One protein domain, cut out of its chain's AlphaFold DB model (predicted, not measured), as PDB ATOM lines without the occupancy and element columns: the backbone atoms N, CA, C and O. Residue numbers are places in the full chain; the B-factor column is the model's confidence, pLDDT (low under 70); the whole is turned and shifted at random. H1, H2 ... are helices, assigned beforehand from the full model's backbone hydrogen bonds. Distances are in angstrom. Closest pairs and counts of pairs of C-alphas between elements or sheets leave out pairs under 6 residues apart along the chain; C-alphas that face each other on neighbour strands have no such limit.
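Overview. This is residues 142 to 231 of the 609 residues of an uncharacterized protein of Aeromonas sp. HMWF014 (UniProt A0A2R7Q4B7). Two long helices, H4 and H5, stand steeply tilted to each other, with the later part of H4 coming close to H5 about halfway along it; the short helices H2 and H3 pack on H4, and the last residues of H5 reach H1, which stands near H4. Residues 201 to 206, of which 205 and 206 belong to H5, stand free and stick out at one end. The printed part has 90 residues with five named helices, H1 to H5 in that order along the chain, and no named strand; the class is all helix. The whole is compact, with a radius of gyration of the C-alphas of 13.7 A, and spans 42 by 28 by 23 A.

Arrangement. Start at H5, residues 205 to 223, the longest helix. Its closest C-alpha to H4, residues 179 to 196, is Arg 215, 6.6 A from that of Ile 193; the two are close but not clearly touching, and run opposite ways at a steep tilt of 58 degrees. H4 touches H3, residues 166 to 173, with its residues 181 to 188 alone; the closest C-alphas, of Ala 171 and Gln 181, are 4.9 A apart. These two are only just about perpendicular, at 71 degrees. With residues 188 to 192 alone H4 touches H2, residues 160 to 163, where the closest C-alphas are those of Gly 163 and Leu 192, 6.7 A apart. H1, residues 147 to 155, only just touches H5, with 3 pairs of C-alphas within 8 A; on H5 look at residues 222 to 223 alone, and find the closest C-alphas, of Leu 150 and Phe 223, at 6.8 A, with the lines about perpendicular at 78 degrees. H1 and H2 only just touch, with 3 such pairs, and only at the corner: the closest C-alphas, of Leu 154 and Trp 160, are 7.4 A apart. H2 and H3 are each apart from H5. In H1, H3 and H4 each O i to N i+4 pair is within hydrogen-bond range, in H5 14 of 15 are, and H2 is too short for such a pair.

Along the chain. Find C-alpha 205 at (-1.001, 6.596, -21.467); from there H5 runs 26.2 A to C-alpha 223 at (20.986, 13.933, -33.779). H4 runs 25.6 A from Pro 179 to Leu 196. H1 begins at C-alpha 147, at (25.343, 23.428, -32.077), and is 12.2 A long; H3 is 10.6 A and H2 6.5 A.

Size, cuts and confidence. The C-alphas farthest apart are those of Ser 175 and Gly 204, 42.4 A. The printed part has no cut, and no link is long. The mean pLDDT of the printed part is 95.6, and no printed residue is under 70.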
ATOM      1  N   GLN A 142      19.972  22.955 -23.615       95.25
ATOM      2  CA  GLN A 142      21.121  22.480 -22.845       95.25
ATOM      3  C   GLN A 142      21.446  20.998 -23.102       95.25
ATOM      4  O   GLN A 142      22.415  20.495 -22.535       95.25
ATOM      5  N   ASP A 143      20.666  20.298 -23.932       97.62
ATOM      6  CA  ASP A 143      20.965  18.926 -24.366       97.62
ATOM      7  C   ASP A 143      21.893  18.875 -25.581       97.62
ATOM      8  O   ASP A 143      22.469  17.829 -25.884       97.62
ATOM      9  N   VAL A 144      22.067  20.001 -26.270       98.00
ATOM     10  CA  VAL A 144      22.917  20.115 -27.453       98.00
ATOM     11  C   VAL A 144      24.357  20.384 -27.022       98.00
ATOM     12  O   VAL A 144      24.659  21.438 -26.461       98.00
ATOM     13  N   LYS A 145      25.262  19.442 -27.308       97.44
ATOM     14  CA  LYS A 145      26.710  19.601 -27.084       97.44
ATOM     15  C   LYS A 145      27.454  20.116 -28.322       97.44
ATOM     16  O   LYS A 145      28.549  20.648 -28.182       97.44
ATOM     17  N   ASP A 146      26.862  19.978 -29.511       97.75
ATOM     18  CA  ASP A 146      27.408  20.470 -30.783       97.75
ATOM     19  C   ASP A 146      26.330  21.220 -31.586       97.75
ATOM     20  O   ASP A 146      25.555  20.641 -32.352       97.75
ATOM     21  N   TRP A 147      26.273  22.538 -31.379       97.25
ATOM     22  CA  TRP A 147      25.343  23.428 -32.077       97.25
ATOM     23  C   TRP A 147      25.612  23.529 -33.585       97.25
ATOM     24  O   TRP A 147      24.656  23.355 -34.347       97.25
ATOM     25  N   PRO A 148      26.857  23.763 -34.053       97.19
ATOM     26  CA  PRO A 148      27.159  23.775 -35.482       97.19
ATOM     27  C   PRO A 148      26.730  22.493 -36.201       97.19
ATOM     28  O   PRO A 148      26.097  22.575 -37.260       97.19
ATOM     29  N   GLY A 149      27.001  21.321 -35.615       97.25
ATOM     30  CA  GLY A 149      26.562  20.037 -36.162       97.25
ATOM     31  C   GLY A 149      25.041  19.931 -36.246       97.25
ATOM     32  O   GLY A 149      24.503  19.562 -37.290       97.25
ATOM     33  N   LEU A 150      24.322  20.338 -35.194       97.94
ATOM     34  CA  LEU A 150      22.856  20.286 -35.180       97.94
ATOM     35  C   LEU A 150      22.254  21.193 -36.261       97.94
ATOM     36  O   LEU A 150      21.343  20.785 -36.988       97.94
ATOM     37  N   GLN A 151      22.788  22.409 -36.411       97.31
ATOM     38  CA  GLN A 151      22.357  23.338 -37.455       97.31
ATOM     39  C   GLN A 151      22.651  22.788 -38.855       97.31
ATOM     40  O   GLN A 151      21.808  22.920 -39.745       97.31
ATOM     41  N   ALA A 152      23.813  22.162 -39.063       96.50
ATOM     42  CA  ALA A 152      24.167  21.537 -40.335       96.50
ATOM     43  C   ALA A 152      23.182  20.415 -40.704       96.50
ATOM     44  O   ALA A 152      22.626  20.440 -41.805       96.50
ATOM     45  N   THR A 153      22.883  19.504 -39.773       96.94
ATOM     46  CA  THR A 153      21.919  18.411 -39.979       96.94
ATOM     47  C   THR A 153      20.526  18.931 -40.334       96.94
ATOM     48  O   THR A 153      19.886  18.422 -41.256       96.94
ATOM     49  N   LEU A 154      20.054  19.981 -39.652       96.81
ATOM     50  CA  LEU A 154      18.759  20.603 -39.953       96.81
ATOM     51  C   LEU A 154      18.738  21.274 -41.334       96.81
ATOM     52  O   LEU A 154      17.779  21.107 -42.089       96.81
ATOM     53  N   ARG A 155      19.797  22.005 -41.699       94.56
ATOM     54  CA  ARG A 155      19.901  22.699 -42.998       94.56
ATOM     55  C   ARG A 155      19.974  21.734 -44.183       94.56
ATOM     56  O   ARG A 155      19.476  22.066 -45.254       94.56
ATOM     57  N   GLN A 156      20.522  20.536 -43.992       95.81
ATOM     58  CA  GLN A 156      20.533  19.479 -45.015       95.81
ATOM     59  C   GLN A 156      19.134  18.923 -45.330       95.81
ATOM     60  O   GLN A 156      18.967  18.191 -46.306       95.81
ATOM     61  N   LYS A 157      18.114  19.259 -44.530       95.25
ATOM     62  CA  LYS A 157      16.754  18.722 -44.646       95.25
ATOM     63  C   LYS A 157      15.731  19.858 -44.773       95.25
ATOM     64  O   LYS A 157      14.918  20.063 -43.874       95.25
ATOM     65  N   PRO A 158      15.707  20.591 -45.903       93.38
ATOM     66  CA  PRO A 158      14.860  21.778 -46.067       93.38
ATOM     67  C   PRO A 158      13.358  21.497 -45.899       93.38
ATOM     68  O   PRO A 158      12.626  22.370 -45.440       93.38
ATOM     69  N   ALA A 159      12.898  20.276 -46.197       95.19
ATOM     70  CA  ALA A 159      11.511  19.864 -45.969       95.19
ATOM     71  C   ALA A 159      11.100  19.952 -44.486       95.19
ATOM     72  O   ALA A 159       9.974  20.326 -44.178       95.19
ATOM     73  N   TRP A 160      12.018  19.675 -43.556       95.50
ATOM     74  CA  TRP A 160      11.751  19.759 -42.116       95.50
ATOM     75  C   TRP A 160      11.563  21.200 -41.640       95.50
ATOM     76  O   TRP A 160      10.822  21.461 -40.694       95.50
ATOM     77  N   LEU A 161      12.192  22.152 -42.330       95.62
ATOM     78  CA  LEU A 161      12.144  23.572 -41.992       95.62
ATOM     79  C   LEU A 161      10.850  24.255 -42.453       95.62
ATOM     80  O   LEU A 161      10.618  25.408 -42.100       95.62
ATOM     81  N   GLN A 162       9.986  23.567 -43.208       93.50
ATOM     82  CA  GLN A 162       8.697  24.119 -43.644       93.50
ATOM     83  C   GLN A 162       7.750  24.399 -42.465       93.50
ATOM     84  O   GLN A 162       6.978  25.350 -42.521       93.50
ATOM     85  N   GLY A 163       7.843  23.613 -41.385       91.25
ATOM     86  CA  GLY A 163       7.075  23.816 -40.149       91.25
ATOM     87  C   GLY A 163       7.699  24.814 -39.162       91.25
ATOM     88  O   GLY A 163       7.147  25.026 -38.077       91.25
ATOM     89  N   PHE A 164       8.855  25.402 -39.495       96.25
ATOM     90  CA  PHE A 164       9.519  26.405 -38.663       96.25
ATOM     91  C   PHE A 164       8.979  27.805 -38.982       96.25
ATOM     92  O   PHE A 164       8.800  28.187 -40.146       96.25
ATOM     93  N   SER A 165       8.771  28.608 -37.943       95.75
ATOM     94  CA  SER A 165       8.386  30.009 -38.085       95.75
ATOM     95  C   SER A 165       9.502  30.826 -38.755       95.75
ATOM     96  O   SER A 165      10.632  30.362 -38.944       95.75
ATOM     97  N   GLY A 166       9.193  32.062 -39.159       96.44
ATOM     98  CA  GLY A 166      10.208  32.974 -39.699       96.44
ATOM     99  C   GLY A 166      11.326  33.264 -38.692       96.44
ATOM    100  O   GLY A 166      12.500  33.228 -39.053       96.44
ATOM    101  N   GLU A 167      10.965  33.473 -37.424       95.44
ATOM    102  CA  GLU A 167      11.914  33.748 -36.340       95.44
ATOM    103  C   GLU A 167      12.813  32.545 -36.050       95.44
ATOM    104  O   GLU A 167      14.021  32.697 -35.900       95.44
ATOM    105  N   GLU A 168      12.256  31.334 -36.040       96.25
ATOM    106  CA  GLU A 168      13.034  30.118 -35.798       96.25
ATOM    107  C   GLU A 168      13.993  29.817 -36.956       96.25
ATOM    108  O   GLU A 168      15.123  29.392 -36.724       96.25
ATOM    109  N   ARG A 169      13.588  30.079 -38.210       96.88
ATOM    110  CA  ARG A 169      14.483  29.962 -39.375       96.88
ATOM    111  C   ARG A 169      15.598  31.005 -39.345       96.88
ATOM    112  O   ARG A 169      16.738  30.673 -39.662       96.88
ATOM    113  N   ALA A 170      15.293  32.236 -38.935       96.50
ATOM    114  CA  ALA A 170      16.298  33.279 -38.750       96.50
ATOM    115  C   ALA A 170      17.285  32.916 -37.626       96.50
ATOM    116  O   ALA A 170      18.495  33.029 -37.813       96.50
ATOM    117  N   ALA A 171      16.785  32.402 -36.498       96.62
ATOM    118  CA  ALA A 171      17.607  31.875 -35.412       96.62
ATOM    119  C   ALA A 171      18.501  30.720 -35.895       96.62
ATOM    120  O   ALA A 171      19.706  30.726 -35.646       96.62
ATOM    121  N   LEU A 172      17.944  29.776 -36.663       96.75
ATOM    122  CA  LEU A 172      18.688  28.661 -37.246       96.75
ATOM    123  C   LEU A 172      19.782  29.124 -38.215       96.75
ATOM    124  O   LEU A 172      20.775  28.419 -38.357       96.75
ATOM    125  N   ALA A 173      19.635  30.271 -38.881       94.62
ATOM    126  CA  ALA A 173      20.625  30.814 -39.813       94.62
ATOM    127  C   ALA A 173      21.822  31.497 -39.124       94.62
ATOM    128  O   ALA A 173      22.846  31.699 -39.775       94.62
ATOM    129  N   ALA A 174      21.732  31.817 -37.829       94.75
ATOM    130  CA  ALA A 174      22.832  32.429 -37.086       94.75
ATOM    131  C   ALA A 174      24.067  31.509 -37.047       94.75
ATOM    132  O   ALA A 174      23.944  30.297 -36.867       94.75
ATOM    133  N   SER A 175      25.265  32.081 -37.201       90.19
ATOM    134  CA  SER A 175      26.529  31.328 -37.183       90.19
ATOM    135  C   SER A 175      26.849  30.748 -35.802       90.19
ATOM    136  O   SER A 175      27.377  29.647 -35.702       90.19
ATOM    137  N   ALA A 176      26.513  31.496 -34.750       93.81
ATOM    138  CA  ALA A 176      26.618  31.096 -33.355       93.81
ATOM    139  C   ALA A 176      25.324  31.544 -32.656       93.81
ATOM    140  O   ALA A 176      25.193  32.727 -32.346       93.81
ATOM    141  N   PRO A 177      24.319  30.662 -32.511       94.88
ATOM    142  CA  PRO A 177      23.035  31.058 -31.953       94.88
ATOM    143  C   PRO A 177      23.169  31.396 -30.464       94.88
ATOM    144  O   PRO A 177      23.603  30.566 -29.662       94.88
ATOM    145  N   GLU A 178      22.739  32.601 -30.101       95.25
ATOM    146  CA  GLU A 178      22.602  33.062 -28.716       95.25
ATOM    147  C   GLU A 178      21.567  32.217 -27.948       95.25
ATOM    148  O   GLU A 178      20.686  31.615 -28.569       95.25
ATOM    149  N   PRO A 179      21.567  32.196 -26.601       90.94
ATOM    150  CA  PRO A 179      20.652  31.356 -25.819       90.94
ATOM    151  C   PRO A 179      19.166  31.505 -26.179       90.94
ATOM    152  O   PRO A 179      18.436  30.518 -26.220       90.94
ATOM    153  N   TRP A 180      18.710  32.720 -26.493       90.38
ATOM    154  CA  TRP A 180      17.328  32.954 -26.920       90.38
ATOM    155  C   TRP A 180      17.048  32.410 -28.335       90.38
ATOM    156  O   TRP A 180      15.951  31.919 -28.595       90.38
ATOM    157  N   GLN A 181      18.038  32.432 -29.236       95.31
ATOM    158  CA  GLN A 181      17.949  31.811 -30.563       95.31
ATOM    159  C   GLN A 181      17.948  30.287 -30.445       95.31
ATOM    160  O   GLN A 181      17.174  29.620 -31.126       95.31
ATOM    161  N   GLN A 182      18.759  29.732 -29.543       95.06
ATOM    162  CA  GLN A 182      18.771  28.304 -29.231       95.06
ATOM    163  C   GLN A 182      17.399  27.817 -28.750       95.06
ATOM    164  O   GLN A 182      16.927  26.782 -29.222       95.06
ATOM    165  N   THR A 183      16.725  28.578 -27.877       91.50
ATOM    166  CA  THR A 183      15.342  28.289 -27.455       91.50
ATOM    167  C   THR A 183      14.384  28.240 -28.647       91.50
ATOM    168  O   THR A 183      13.612  27.291 -28.758       91.50
ATOM    169  N   LEU A 184      14.460  29.197 -29.580       94.00
ATOM    170  CA  LEU A 184      13.627  29.188 -30.790       94.00
ATOM    171  C   LEU A 184      13.912  27.965 -31.677       94.00
ATOM    172  O   LEU A 184      12.983  27.288 -32.115       94.00
ATOM    173  N   ILE A 185      15.186  27.637 -31.910       96.12
ATOM    174  CA  ILE A 185      15.565  26.458 -32.708       96.12
ATOM    175  C   ILE A 185      15.018  25.177 -32.062       96.12
ATOM    176  O   ILE A 185      14.460  24.330 -32.763       96.12
ATOM    177  N   MET A 186      15.137  25.034 -30.738       95.81
ATOM    178  CA  MET A 186      14.611  23.869 -30.021       95.81
ATOM    179  C   MET A 186      13.086  23.809 -30.023       95.81
ATOM    180  O   MET A 186      12.535  22.719 -30.163       95.81
ATOM    181  N   ALA A 187      12.389  24.942 -29.916       94.06
ATOM    182  CA  ALA A 187      10.934  24.987 -30.050       94.06
ATOM    183  C   ALA A 187      10.488  24.461 -31.426       94.06
ATOM    184  O   ALA A 187       9.613  23.594 -31.509       94.06
ATOM    185  N   GLY A 188      11.148  24.908 -32.500       96.06
ATOM    186  CA  GLY A 188      10.906  24.412 -33.855       96.06
ATOM    187  C   GLY A 188      11.194  22.915 -34.004       96.06
ATOM    188  O   GLY A 188      10.371  22.178 -34.552       96.06
ATOM    189  N   LEU A 189      12.321  22.437 -33.465       97.25
ATOM    190  CA  LEU A 189      12.702  21.021 -33.517       97.25
ATOM    191  C   LEU A 189      11.726  20.126 -32.741       97.25
ATOM    192  O   LEU A 189      11.286  19.104 -33.266       97.25
ATOM    193  N   ASN A 190      11.339  20.501 -31.524       96.25
ATOM    194  CA  ASN A 190      10.364  19.740 -30.742       96.25
ATOM    195  C   ASN A 190       8.996  19.689 -31.436       96.25
ATOM    196  O   ASN A 190       8.356  18.636 -31.459       96.25
ATOM    197  N   ARG A 191       8.573  20.784 -32.078       95.19
ATOM    198  CA  ARG A 191       7.334  20.804 -32.865       95.19
ATOM    199  C   ARG A 191       7.419  19.938 -34.124       95.19
ATOM    200  O   ARG A 191       6.448  19.265 -34.452       95.19
ATOM    201  N   LEU A 192       8.573  19.898 -34.793       97.00
ATOM    202  CA  LEU A 192       8.835  18.963 -35.893       97.00
ATOM    203  C   LEU A 192       8.753  17.504 -35.424       97.00
ATOM    204  O   LEU A 192       8.107  16.685 -36.069       97.00
ATOM    205  N   ILE A 193       9.379  17.168 -34.295       96.88
ATOM    206  CA  ILE A 193       9.291  15.819 -33.713       96.88
ATOM    207  C   ILE A 193       7.824  15.465 -33.443       96.88
ATOM    208  O   ILE A 193       7.376  14.361 -33.758       96.88
ATOM    209  N   ALA A 194       7.064  16.415 -32.892       94.50
ATOM    210  CA  ALA A 194       5.655  16.220 -32.602       94.50
ATOM    211  C   ALA A 194       4.793  16.037 -33.859       94.50
ATOM    212  O   ALA A 194       3.849  15.251 -33.808       94.50
ATOM    213  N   SER A 195       5.116  16.698 -34.975       94.88
ATOM    214  CA  SER A 195       4.376  16.553 -36.234       94.88
ATOM    215  C   SER A 195       4.723  15.272 -36.996       94.88
ATOM    216  O   SER A 195       3.842  14.674 -37.608       94.88
ATOM    217  N   LEU A 196       5.979  14.817 -36.936       95.75
ATOM    218  CA  LEU A 196       6.412  13.562 -37.560       95.75
ATOM    219  C   LEU A 196       5.875  12.330 -36.825       95.75
ATOM    220  O   LEU A 196       5.583  11.311 -37.446       95.75
ATOM    221  N   LEU A 197       5.768  12.416 -35.498       96.50
ATOM    222  CA  LEU A 197       5.308  11.339 -34.625       96.50
ATOM    223  C   LEU A 197       4.227  11.887 -33.680       96.50
ATOM    224  O   LEU A 197       4.512  12.126 -32.499       96.50
ATOM    225  N   PRO A 198       3.002  12.142 -34.177       94.31
ATOM    226  CA  PRO A 198       1.928  12.728 -33.382       94.31
ATOM    227  C   PRO A 198       1.490  11.787 -32.261       94.31
ATOM    228  O   PRO A 198       1.368  10.576 -32.452       94.31
ATOM    229  N   LEU A 199       1.247  12.351 -31.073       93.12
ATOM    230  CA  LEU A 199       0.685  11.575 -29.973       93.12
ATOM    231  C   LEU A 199      -0.771  11.223 -30.294       93.12
ATOM    232  O   LEU A 199      -1.526  12.097 -30.719       93.12
ATOM    233  N   PRO A 200      -1.200   9.977 -30.047       92.50
ATOM    234  CA  PRO A 200      -2.599   9.615 -30.170       92.50
ATOM    235  C   PRO A 200      -3.362  10.181 -28.962       92.50
ATOM    236  O   PRO A 200      -3.547   9.490 -27.960       92.50
ATOM    237  N   ALA A 201      -3.776  11.449 -29.042       86.81
ATOM    238  CA  ALA A 201      -4.363  12.206 -27.929       86.81
ATOM    239  C   ALA A 201      -5.581  11.502 -27.297       86.81
ATOM    240  O   ALA A 201      -5.707  11.451 -26.080       86.81
ATOM    241  N   GLN A 202      -6.411  10.866 -28.126       87.12
ATOM    242  CA  GLN A 202      -7.607  10.111 -27.726       87.12
ATOM    243  C   GLN A 202      -7.320   8.697 -27.178       87.12
ATOM    244  O   GLN A 202      -8.241   7.996 -26.757       87.12
ATOM    245  N   GLN A 203      -6.065   8.238 -27.213       89.69
ATOM    246  CA  GLN A 203      -5.658   6.952 -26.643       89.69
ATOM    247  C   GLN A 203      -5.006   7.141 -25.271       89.69
ATOM    248  O   GLN A 203      -4.520   8.217 -24.933       89.69
ATOM    249  N   GLY A 204      -4.983   6.067 -24.481       89.25
ATOM    250  CA  GLY A 204      -4.459   6.094 -23.119       89.25
ATOM    251  C   GLY A 204      -2.930   6.236 -23.013       89.25
ATOM    252  O   GLY A 204      -2.208   6.097 -24.012       89.25
ATOM    253  N   PRO A 205      -2.426   6.473 -21.784       94.75
ATOM    254  CA  PRO A 205      -1.001   6.596 -21.467       94.75
ATOM    255  C   PRO A 205      -0.103   5.508 -22.072       94.75
ATOM    256  O   PRO A 205       1.017   5.810 -22.484       94.75
ATOM    257  N   LEU A 206      -0.571   4.258 -22.177       95.56
ATOM    258  CA  LEU A 206       0.225   3.159 -22.741       95.56
ATOM    259  C   LEU A 206       0.481   3.318 -24.245       95.56
ATOM    260  O   LEU A 206       1.565   3.005 -24.733       95.56
ATOM    261  N   SER A 207      -0.509   3.773 -25.010       96.25
ATOM    262  CA  SER A 207      -0.310   4.026 -26.441       96.25
ATOM    263  C   SER A 207       0.581   5.242 -26.662       96.25
ATOM    264  O   SER A 207       1.452   5.229 -27.533       96.25
ATOM    265  N   GLN A 208       0.392   6.279 -25.849       95.50
ATOM    266  CA  GLN A 208       1.195   7.495 -25.915       95.50
ATOM    267  C   GLN A 208       2.663   7.221 -25.555       95.50
ATOM    268  O   GLN A 208       3.552   7.706 -26.255       95.50
ATOM    269  N   SER A 209       2.943   6.380 -24.551       96.38
ATOM    270  CA  SER A 209       4.318   6.026 -24.163       96.38
ATOM    271  C   SER A 209       5.097   5.334 -25.285       96.38
ATOM    272  O   SER A 209       6.276   5.625 -25.483       96.38
ATOM    273  N   LYS A 210       4.437   4.493 -26.093       97.25
ATOM    274  CA  LYS A 210       5.055   3.872 -27.279       97.25
ATOM    275  C   LYS A 210       5.499   4.919 -28.298       97.25
ATOM    276  O   LYS A 210       6.602   4.823 -28.829       97.25
ATOM    277  N   VAL A 211       4.672   5.934 -28.553       97.62
ATOM    278  CA  VAL A 211       5.029   7.024 -29.477       97.62
ATOM    279  C   VAL A 211       6.140   7.903 -28.901       97.62
ATOM    280  O   VAL A 211       7.054   8.272 -29.635       97.62
ATOM    281  N   LEU A 212       6.129   8.186 -27.596       96.75
ATOM    282  CA  LEU A 212       7.223   8.910 -26.933       96.75
ATOM    283  C   LEU A 212       8.563   8.160 -27.052       96.75
ATOM    284  O   LEU A 212       9.580   8.775 -27.372       96.75
ATOM    285  N   ALA A 213       8.562   6.833 -26.904       96.81
ATOM    286  CA  ALA A 213       9.753   6.013 -27.125       96.81
ATOM    287  C   ALA A 213      10.235   6.064 -28.588       96.81
ATOM    288  O   ALA A 213      11.437   6.165 -28.845       96.81
ATOM    289  N   LEU A 214       9.316   6.062 -29.561       98.12
ATOM    290  CA  LEU A 214       9.663   6.248 -30.975       98.12
ATOM    291  C   LEU A 214      10.269   7.631 -31.240       98.12
ATOM    292  O   LEU A 214      11.233   7.730 -31.999       98.12
ATOM    293  N   ARG A 215       9.765   8.692 -30.592       98.00
ATOM    294  CA  ARG A 215      10.360  10.038 -30.681       98.00
ATOM    295  C   ARG A 215      11.801  10.034 -30.182       98.00
ATOM    296  O   ARG A 215      12.677  10.543 -30.876       98.00
ATOM    297  N   GLN A 216      12.061   9.410 -29.034       97.56
ATOM    298  CA  GLN A 216      13.414   9.266 -28.491       97.56
ATOM    299  C   GLN A 216      14.350   8.522 -29.452       97.56
ATOM    300  O   GLN A 216      15.452   8.996 -29.731       97.56
ATOM    301  N   GLN A 217      13.902   7.391 -30.007       97.88
ATOM    302  CA  GLN A 217      14.679   6.613 -30.978       97.88
ATOM    303  C   GLN A 217      14.961   7.405 -32.258       97.88
ATOM    304  O   GLN A 217      16.092   7.403 -32.747       97.88
ATOM    305  N   TRP A 218      13.957   8.111 -32.779       98.19
ATOM    306  CA  TRP A 218      14.101   8.947 -33.966       98.19
ATOM    307  C   TRP A 218      15.114  10.070 -33.733       98.19
ATOM    308  O   TRP A 218      16.046  10.217 -34.521       98.19
ATOM    309  N   VAL A 219      14.999  10.803 -32.621       98.25
ATOM    310  CA  VAL A 219      15.945  11.872 -32.265       98.25
ATOM    311  C   VAL A 219      17.360  11.325 -32.131       98.25
ATOM    312  O   VAL A 219      18.284  11.888 -32.713       98.25
ATOM    313  N   LYS A 220      17.536  10.199 -31.430       97.69
ATOM    314  CA  LYS A 220      18.842   9.545 -31.289       97.69
ATOM    315  C   LYS A 220      19.448   9.177 -32.643       97.69
ATOM    316  O   LYS A 220      20.638   9.393 -32.847       97.69
ATOM    317  N   GLY A 221      18.639   8.663 -33.569       97.81
ATOM    318  CA  GLY A 221      19.090   8.299 -34.912       97.81
ATOM    319  C   GLY A 221      19.442   9.491 -35.807       97.81
ATOM    320  O   GLY A 221      20.277   9.341 -36.691       97.81
ATOM    321  N   GLN A 222      18.827  10.661 -35.599       97.25
ATOM    322  CA  GLN A 222      19.083  11.857 -36.418       97.25
ATOM    323  C   GLN A 222      20.135  12.804 -35.821       97.25
ATOM    324  O   GLN A 222      20.843  13.458 -36.580       97.25
ATOM    325  N   PHE A 223      20.219  12.899 -34.490       98.06
ATOM    326  CA  PHE A 223      20.986  13.933 -33.779       98.06
ATOM    327  C   PHE A 223      21.875  13.384 -32.649       98.06
ATOM    328  O   PHE A 223      22.435  14.160 -31.878       98.06
ATOM    329  N   GLY A 224      22.011  12.062 -32.500       96.69
ATOM    330  CA  GLY A 224      22.709  11.453 -31.359       96.69
ATOM    331  C   GLY A 224      24.162  11.911 -31.176       96.69
ATOM    332  O   GLY A 224      24.631  12.036 -30.046       96.69
ATOM    333  N   GLU A 225      24.868  12.225 -32.264       97.31
ATOM    334  CA  GLU A 225      26.236  12.753 -32.206       97.31
ATOM    335  C   GLU A 225      26.292  14.190 -31.667       97.31
ATOM    336  O   GLU A 225      27.273  14.554 -31.019       97.31
ATOM    337  N   GLN A 226      25.231  14.977 -31.861       98.38
ATOM    338  CA  GLN A 226      25.140  16.385 -31.458       98.38
ATOM    339  C   GLN A 226      24.556  16.586 -30.058       98.38
ATOM    340  O   GLN A 226      24.646  17.683 -29.500       98.38
ATOM    341  N   LEU A 227      23.954  15.544 -29.487       98.50
ATOM    342  CA  LEU A 227      23.287  15.591 -28.192       98.50
ATOM    343  C   LEU A 227      24.131  14.941 -27.089       98.50
ATOM    344  O   LEU A 227      25.013  14.105 -27.327       98.50
ATOM    345  N   VAL A 228      23.863  15.336 -25.847       98.19
ATOM    346  CA  VAL A 228      24.302  14.601 -24.653       98.19
ATOM    347  C   VAL A 228      23.596  13.240 -24.567       98.19
ATOM    348  O   VAL A 228      22.728  12.923 -25.382       98.19
ATOM    349  N   ALA A 229      23.973  12.417 -23.587       97.25
ATOM    350  CA  ALA A 229      23.346  11.116 -23.370       97.25
ATOM    351  C   ALA A 229      21.821  11.236 -23.166       97.25
ATOM    352  O   ALA A 229      21.345  12.205 -22.567       97.25
ATOM    353  N   GLN A 230      21.070  10.264 -23.690       96.62
ATOM    354  CA  GLN A 230      19.608  10.314 -23.817       96.62
ATOM    355  C   GLN A 230      18.895  10.502 -22.477       96.62
ATOM    356  O   GLN A 230      17.935  11.262 -22.383       96.62
ATOM    357  N   GLU A 231      19.386   9.849 -21.434       95.69
ATOM    358  CA  GLU A 231      18.863   9.910 -20.069       95.69
ATOM    359  C   GLU A 231      18.915  11.321 -19.454       95.69
ATOM    360  O   GLU A 231      18.267  11.591 -18.442       95.69
TER     361      GLU A 231